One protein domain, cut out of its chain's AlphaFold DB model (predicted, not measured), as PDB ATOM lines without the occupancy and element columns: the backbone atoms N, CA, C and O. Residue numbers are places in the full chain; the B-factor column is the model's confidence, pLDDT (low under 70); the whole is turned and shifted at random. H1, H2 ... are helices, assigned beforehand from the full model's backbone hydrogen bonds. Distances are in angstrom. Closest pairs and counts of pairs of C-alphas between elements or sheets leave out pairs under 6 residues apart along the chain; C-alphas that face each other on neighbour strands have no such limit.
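Overview. This is residues 5 to 65 of the 66 residues of an uncharacterized protein of Streptomyces sp. CS090A (UniProt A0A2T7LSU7). What shape does the model have? Starting from residue 5, a long helix, H1, is followed by a shorter one, H2, side by side with it and running the same way; between them residues 25 to 51 fold back along H1, from its end to near its beginning. Two short strand-like pairings lie within that returning stretch and up to H2. What is it made of? The printed part has 61 residues with two named helices, H1 then H2, and no named strand; its class is all helix. How large is it? It is compact, with a radius of gyration of the C-alphas of 11.0 A, but elongated, spanning 33 by 20 by 18 A.

Along the chain. Where is H1? H1 is residues 5 to 24, 29.2 A from first to last C-alpha, and begins with C-alpha 5 at (33.267, 27.545, -0.081). Where is H2? H2 is residues 52 to 63, 16.5 A long in the same measure, and ends with C-alpha 63 at (14.802, 32.466, 20.300).

Arrangement. How do the helices stand? H1 and H2 touch, with the C-alphas of Leu 18 and Ala 59 closest at 4.6 A. Their lines stand at a shallow tilt of 16 degrees, and they run the same way. What of the backbone? In H1 and H2 every O i to N i+4 pair is within hydrogen-bond range. Which stretches pair? Residues 34 to 35 pair antiparallel with residues 44 to 45, which pair antiparallel with residues 50 to 51.

Size, cuts and confidence. How far does it reach? The two C-alphas farthest apart, those of Asp 26 and Ile 39, are 34.0 A apart. Is it unbroken? The printed part has no cut, and H1 to H2 is a long link of 27 residues. Where is confidence low? The mean pLDDT of the printed part is 89.8, and residues 38 and 40 are under 70.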
ATOM      1  N   ALA A   5      33.526  26.151  -0.420       86.88
ATOM      2  CA  ALA A   5      33.267  27.545  -0.081       86.88
ATOM      3  C   ALA A   5      31.798  27.760   0.301       86.88
ATOM      4  O   ALA A   5      31.517  28.463   1.272       86.88
ATOM      5  N   ALA A   6      30.868  27.109  -0.404       89.25
ATOM      6  CA  ALA A   6      29.448  27.154  -0.066       89.25
ATOM      7  C   ALA A   6      29.167  26.515   1.307       89.25
ATOM      8  O   ALA A   6      28.471  27.111   2.128       89.25
ATOM      9  N   ALA A   7      29.767  25.356   1.596       88.81
ATOM     10  CA  ALA A   7      29.616  24.686   2.889       88.81
ATOM     11  C   ALA A   7      30.202  25.509   4.053       88.81
ATOM     12  O   ALA A   7      29.590  25.609   5.118       88.81
ATOM     13  N   LEU A   8      31.356  26.153   3.848       90.12
ATOM     14  CA  LEU A   8      31.946  27.043   4.848       90.12
ATOM     15  C   LEU A   8      31.084  28.294   5.077       90.12
ATOM     16  O   LEU A   8      30.906  28.727   6.217       90.12
ATOM     17  N   ALA A   9      30.531  28.877   4.010       92.25
ATOM     18  CA  ALA A   9      29.625  30.017   4.110       92.25
ATOM     19  C   ALA A   9      28.346  29.658   4.883       92.25
ATOM     20  O   ALA A   9      27.914  30.418   5.749       92.25
ATOM     21  N   GLU A  10      27.778  28.478   4.632       93.94
ATOM     22  CA  GLU A  10      26.614  27.983   5.363       93.94
ATOM     23  C   GLU A  10      26.915  27.766   6.855       93.94
ATOM     24  O   GLU A  10      26.122  28.181   7.704       93.94
ATOM     25  N   GLY A  11      28.072  27.184   7.185       93.12
ATOM     26  CA  GLY A  11      28.531  27.034   8.567       93.12
ATOM     27  C   GLY A  11      28.695  28.382   9.273       93.12
ATOM     28  O   GLY A  11      28.219  28.565  10.392       93.12
ATOM     29  N   ASN A  12      29.296  29.366   8.597       95.06
ATOM     30  CA  ASN A  12      29.430  30.725   9.127       95.06
ATOM     31  C   ASN A  12      28.071  31.388   9.367       95.06
ATOM     32  O   ASN A  12      27.886  32.044  10.391       95.06
ATOM     33  N   GLN A  13      27.108  31.191   8.464       95.62
ATOM     34  CA  GLN A  13      25.765  31.726   8.655       95.62
ATOM     35  C   GLN A  13      25.077  31.087   9.866       95.62
ATOM     36  O   GLN A  13      24.517  31.802  10.690       95.62
ATOM     37  N   ALA A  14      25.162  29.764  10.027       95.38
ATOM     38  CA  ALA A  14      24.595  29.085  11.192       95.38
ATOM     39  C   ALA A  14      25.259  29.539  12.506       95.38
ATOM     40  O   ALA A  14      24.573  29.773  13.502       95.38
ATOM     41  N   ALA A  15      26.581  29.728  12.504       95.69
ATOM     42  CA  ALA A  15      27.328  30.262  13.641       95.69
ATOM     43  C   ALA A  15      26.892  31.694  14.011       95.69
ATOM     44  O   ALA A  15      26.731  32.015  15.193       95.69
ATOM     45  N   HIS A  16      26.664  32.543  13.006       95.56
ATOM     46  CA  HIS A  16      26.135  33.890  13.200       95.56
ATOM     47  C   HIS A  16      24.715  33.859  13.774       95.56
ATOM     48  O   HIS A  16      24.449  34.510  14.783       95.56
ATOM     49  N   ASP A  17      23.829  33.043  13.201       95.81
ATOM     50  CA  ASP A  17      22.446  32.903  13.660       95.81
ATOM     51  C   ASP A  17      22.382  32.473  15.137       95.81
ATOM     52  O   ASP A  17      21.596  33.031  15.912       95.81
ATOM     53  N   LEU A  18      23.233  31.521  15.539       95.62
ATOM     54  CA  LEU A  18      23.363  31.091  16.931       95.62
ATOM     55  C   LEU A  18      23.911  32.206  17.828       95.62
ATOM     56  O   LEU A  18      23.401  32.402  18.928       95.62
ATOM     57  N   THR A  19      24.907  32.960  17.363       96.00
ATOM     58  CA  THR A  19      25.462  34.097  18.113       96.00
ATOM     59  C   THR A  19      24.383  35.129  18.431       96.00
ATOM     60  O   THR A  19      24.272  35.572  19.573       96.00
ATOM     61  N   GLU A  20      23.550  35.482  17.452       95.12
ATOM     62  CA  GLU A  20      22.445  36.421  17.659       95.12
ATOM     63  C   GLU A  20      21.381  35.856  18.607       95.12
ATOM     64  O   GLU A  20      20.869  36.582  19.455       95.12
ATOM     65  N   ALA A  21      21.076  34.556  18.525       95.31
ATOM     66  CA  ALA A  21      20.141  33.915  19.450       95.31
ATOM     67  C   ALA A  21      20.655  33.931  20.901       95.31
ATOM     68  O   ALA A  21      19.900  34.242  21.817       95.31
ATOM     69  N   LEU A  22      21.942  33.643  21.113       94.69
ATOM     70  CA  LEU A  22      22.556  33.660  22.443       94.69
ATOM     71  C   LEU A  22      22.538  35.058  23.065       94.69
ATOM     72  O   LEU A  22      22.248  35.179  24.253       94.69
ATOM     73  N   LYS A  23      22.760  36.110  22.265       94.25
ATOM     74  CA  LYS A  23      22.673  37.503  22.733       94.25
ATOM     75  C   LYS A  23      21.294  37.854  23.289       94.25
ATOM     76  O   LYS A  23      21.222  38.590  24.265       94.25
ATOM     77  N   LEU A  24      20.215  37.335  22.693       93.81
ATOM     78  CA  LEU A  24      18.855  37.548  23.211       93.81
ATOM     79  C   LEU A  24      18.682  36.946  24.611       93.81
ATOM     80  O   LEU A  24      17.976  37.513  25.433       93.81
ATOM     81  N   ALA A  25      19.371  35.840  24.890       91.81
ATOM     82  CA  ALA A  25      19.380  35.172  26.188       91.81
ATOM     83  C   ALA A  25      20.479  35.689  27.146       91.81
ATOM     84  O   ALA A  25      20.799  35.010  28.121       91.81
ATOM     85  N   ASP A  26      21.089  36.847  26.855       93.31
ATOM     86  CA  ASP A  26      22.215  37.440  27.604       93.31
ATOM     87  C   ASP A  26      23.405  36.474  27.795       93.31
ATOM     88  O   ASP A  26      24.119  36.472  28.801       93.31
ATOM     89  N   PHE A  27      23.616  35.602  26.804       92.31
ATOM     90  CA  PHE A  27      24.718  34.652  26.764       92.31
ATOM     91  C   PHE A  27      25.648  34.957  25.590       92.31
ATOM     92  O   PHE A  27      25.251  35.485  24.550       92.31
ATOM     93  N   SER A  28      26.918  34.581  25.722       90.06
ATOM     94  CA  SER A  28      27.867  34.633  24.614       90.06
ATOM     95  C   SER A  28      28.769  33.412  24.635       90.06
ATOM     96  O   SER A  28      29.186  32.942  25.694       90.06
ATOM     97  N   LEU A  29      29.065  32.885  23.450       86.12
ATOM     98  CA  LEU A  29      30.087  31.866  23.270       86.12
ATOM     99  C   LEU A  29      31.263  32.495  22.526       86.12
ATOM    100  O   LEU A  29      31.055  33.092  21.464       86.12
ATOM    101  N   PRO A  30      32.494  32.383  23.053       78.81
ATOM    102  CA  PRO A  30      33.656  32.792  22.293       78.81
ATOM    103  C   PRO A  30      33.803  31.865  21.081       78.81
ATOM    104  O   PRO A  30      33.649  30.651  21.199       78.81
ATOM    105  N   SER A  31      34.151  32.446  19.932       81.56
ATOM    106  CA  SER A  31      34.649  31.698  18.769       81.56
ATOM    107  C   SER A  31      33.628  30.803  18.049       81.56
ATOM    108  O   SER A  31      33.942  29.675  17.681       81.56
ATOM    109  N   LEU A  32      32.422  31.313  17.782       89.38
ATOM    110  CA  LEU A  32      31.486  30.678  16.847       89.38
ATOM    111  C   LEU A  32      31.801  31.088  15.399       89.38
ATOM    112  O   LEU A  32      31.626  32.244  15.019       89.38
ATOM    113  N   TYR A  33      32.235  30.129  14.584       91.56
ATOM    114  CA  TYR A  33      32.451  30.281  13.140       91.56
ATOM    115  C   TYR A  33      32.168  28.965  12.408       91.56
ATOM    116  O   TYR A  33      32.080  27.905  13.027       91.56
ATOM    117  N   GLY A  34      31.998  29.034  11.090       87.00
ATOM    118  CA  GLY A  34      31.884  27.860  10.231       87.00
ATOM    119  C   GLY A  34      33.181  27.059  10.205       87.00
ATOM    120  O   GLY A  34      34.269  27.628  10.262       87.00
ATOM    121  N   ASP A  35      33.059  25.741  10.106       87.94
ATOM    122  CA  ASP A  35      34.183  24.811  10.035       87.94
ATOM    123  C   ASP A  35      34.212  24.098   8.677       87.94
ATOM    124  O   ASP A  35      33.201  24.009   7.969       87.94
ATOM    125  N   LEU A  36      35.388  23.608   8.289       82.19
ATOM    126  CA  LEU A  36      35.569  22.936   7.010       82.19
ATOM    127  C   LEU A  36      34.897  21.549   7.026       82.19
ATOM    128  O   LEU A  36      35.118  20.768   7.959       82.19
ATOM    129  N   PRO A  37      34.150  21.188   5.967       72.56
ATOM    130  CA  PRO A  37      33.561  19.860   5.789       72.56
ATOM    131  C   PRO A  37      34.660  18.839   5.448       72.56
ATOM    132  O   PRO A  37      34.862  18.466   4.297       72.56
ATOM    133  N   THR A  38      35.463  18.443   6.438       69.94
ATOM    134  CA  THR A  38      36.671  17.626   6.213       69.94
ATOM    135  C   THR A  38      36.376  16.151   5.936       69.94
ATOM    136  O   THR A  38      37.169  15.493   5.268       69.94
ATOM    137  N   ILE A  39      35.258  15.620   6.443       71.31
ATOM    138  CA  ILE A  39      34.896  14.189   6.338       71.31
ATOM    139  C   ILE A  39      33.429  14.001   5.949       71.31
ATOM    140  O   ILE A  39      33.079  13.078   5.217       71.31
ATOM    141  N   THR A  40      32.557  14.868   6.449       67.19
ATOM    142  CA  THR A  40      31.142  14.896   6.105       67.19
ATOM    143  C   THR A  40      30.969  16.020   5.094       67.19
ATOM    144  O   THR A  40      31.405  17.134   5.356       67.19
ATOM    145  N   ASP A  41      30.351  15.775   3.938       74.12
ATOM    146  CA  ASP A  41      30.009  16.806   2.932       74.12
ATOM    147  C   ASP A  41      28.997  17.864   3.460       74.12
ATOM    148  O   ASP A  41      28.226  18.453   2.708       74.12
ATOM    149  N   LYS A  42      28.925  18.067   4.777       82.62
ATOM    150  CA  LYS A  42      27.954  18.901   5.478       82.62
ATOM    151  C   LYS A  42      28.633  20.165   5.970       82.62
ATOM    152  O   LYS A  42      29.732  20.096   6.507       82.62
ATOM    153  N   ALA A  43      27.944  21.297   5.878       86.56
ATOM    154  CA  ALA A  43      28.360  22.513   6.558       86.56
ATOM    155  C   ALA A  43      28.465  22.270   8.070       86.56
ATOM    156  O   ALA A  43      27.527  21.750   8.686       86.56
ATOM    157  N   LEU A  44      29.603  22.636   8.657       89.25
ATOM    158  CA  LEU A  44      29.896  22.444  10.073       89.25
ATOM    159  C   LEU A  44      30.090  23.792  10.766       89.25
ATOM    160  O   LEU A  44      30.394  24.803  10.136       89.25
ATOM    161  N   VAL A  45      29.931  23.793  12.082       88.00
ATOM    162  CA  VAL A  45      30.218  24.925  12.960       88.00
ATOM    163  C   VAL A  45      31.272  24.493  13.966       88.00
ATOM    164  O   VAL A  45      31.274  23.345  14.422       88.00
ATOM    165  N   HIS A  46      32.138  25.428  14.351       88.12
ATOM    166  CA  HIS A  46      33.166  25.262  15.372       88.12
ATOM    167  C   HIS A  46      32.566  25.206  16.789       88.12
ATOM    168  O   HIS A  46      32.838  26.008  17.675       88.12
ATOM    169  N   LEU A  47      31.692  24.224  16.968       85.38
ATOM    170  CA  LEU A  47      30.974  23.843  18.170       85.38
ATOM    171  C   LEU A  47      31.056  22.312  18.254       85.38
ATOM    172  O   LEU A  47      30.068  21.603  18.089       85.38
ATOM    173  N   GLY A  48      32.281  21.791  18.362       84.94
ATOM    174  CA  GLY A  48      32.545  20.348  18.309       84.94
ATOM    175  C   GLY A  48      32.281  19.700  16.942       84.94
ATOM    176  O   GLY A  48      32.064  18.493  16.887       84.94
ATOM    177  N   GLY A  49      32.273  20.480  15.853       85.56
ATOM    178  CA  GLY A  49      31.949  19.980  14.513       85.56
ATOM    179  C   GLY A  49      30.462  19.663  14.328       85.56
ATOM    180  O   GLY A  49      30.118  18.770  13.555       85.56
ATOM    181  N   ALA A  50      29.575  20.353  15.052       89.62
ATOM    182  CA  ALA A  50      28.133  20.241  14.856       89.62
ATOM    183  C   ALA A  50      27.738  20.659  13.432       89.62
ATOM    184  O   ALA A  50      28.324  21.583  12.864       89.62
ATOM    185  N   SER A  51      26.726  20.005  12.856       92.19
ATOM    186  CA  SER A  51      26.203  20.419  11.554       92.19
ATOM    187  C   SER A  51      25.489  21.769  11.650       92.19
ATOM    188  O   SER A  51      24.870  22.095  12.666       92.19
ATOM    189  N   ALA A  52      25.524  22.536  10.560       92.88
ATOM    190  CA  ALA A  52      24.813  23.808  10.448       92.88
ATOM    191  C   ALA A  52      23.306  23.659  10.725       92.88
ATOM    192  O   ALA A  52      22.710  24.525  11.354       92.88
ATOM    193  N   GLU A  53      22.703  22.541  10.309       93.69
ATOM    194  CA  GLU A  53      21.308  22.183  10.593       93.69
ATOM    195  C   GLU A  53      21.010  22.155  12.101       93.69
ATOM    196  O   GLU A  53      20.169  22.915  12.573       93.69
ATOM    197  N   VAL A  54      21.767  21.368  12.874       94.19
ATOM    198  CA  VAL A  54      21.588  21.250  14.333       94.19
ATOM    199  C   VAL A  54      21.818  22.593  15.027       94.19
ATOM    200  O   VAL A  54      21.110  22.954  15.966       94.19
ATOM    201  N   VAL A  55      22.791  23.373  14.552       95.44
ATOM    202  CA  VAL A  55      23.064  24.707  15.099       95.44
ATOM    203  C   VAL A  55      21.915  25.682  14.832       95.44
ATOM    204  O   VAL A  55      21.566  26.466  15.715       95.44
ATOM    205  N   ARG A  56      21.284  25.621  13.654       95.56
ATOM    206  CA  ARG A  56      20.093  26.428  13.342       95.56
ATOM    207  C   ARG A  56      18.904  26.038  14.217       95.56
ATOM    208  O   ARG A  56      18.214  26.929  14.707       95.56
ATOM    209  N   GLU A  57      18.684  24.744  14.442       96.62
ATOM    210  CA  GLU A  57      17.635  24.259  15.350       96.62
ATOM    211  C   GLU A  57      17.847  24.770  16.778       96.62
ATOM    212  O   GLU A  57      16.914  25.281  17.399       96.62
ATOM    213  N   LEU A  58      19.086  24.722  17.277       94.94
ATOM    214  CA  LEU A  58      19.432  25.278  18.583       94.94
ATOM    215  C   LEU A  58      19.168  26.789  18.647       94.94
ATOM    216  O   LEU A  58      18.564  27.271  19.604       94.94
ATOM    217  N   ALA A  59      19.582  27.542  17.623       95.50
ATOM    218  CA  ALA A  59      19.336  28.980  17.552       95.50
ATOM    219  C   ALA A  59      17.831  29.307  17.573       95.50
ATOM    220  O   ALA A  59      17.412  30.236  18.264       95.50
ATOM    221  N   ALA A  60      17.009  28.537  16.851       96.56
ATOM    222  CA  ALA A  60      15.554  28.681  16.875       96.56
ATOM    223  C   ALA A  60      14.976  28.376  18.267       96.56
ATOM    224  O   ALA A  60      14.223  29.186  18.805       96.56
ATOM    225  N   TRP A  61      15.395  27.270  18.889       96.94
ATOM    226  CA  TRP A  61      14.943  26.874  20.225       96.94
ATOM    227  C   TRP A  61      15.239  27.933  21.297       96.94
ATOM    228  O   TRP A  61      14.390  28.170  22.164       96.94
ATOM    229  N   ILE A  62      16.410  28.582  21.229       95.00
ATOM    230  CA  ILE A  62      16.787  29.689  22.125       95.00
ATOM    231  C   ILE A  62      15.865  30.892  21.897       95.00
ATOM    232  O   ILE A  62      15.316  31.421  22.857       95.00
ATOM    233  N   ARG A  63      15.649  31.303  20.640       94.06
ATOM    234  CA  ARG A  63      14.802  32.466  20.300       94.06
ATOM    235  C   ARG A  63      13.357  32.321  20.765       94.06
ATOM    236  O   ARG A  63      12.734  33.314  21.103       94.06
ATOM    237  N   GLU A  64      12.822  31.106  20.781       95.38
ATOM    238  CA  GLU A  64      11.471  30.834  21.292       95.38
ATOM    239  C   GLU A  64      11.335  31.034  22.812       95.38
ATOM    240  O   GLU A  64      10.217  31.055  23.324       95.38
ATOM    241  N   ARG A  65      12.453  31.099  23.544       91.56
ATOM    242  CA  ARG A  65      12.498  31.064  25.017       91.56
ATOM    243  C   ARG A  65      13.215  32.258  25.648       91.56
ATOM    244  O   ARG A  65      13.197  32.354  26.874       91.56
TER     245      ARG A  65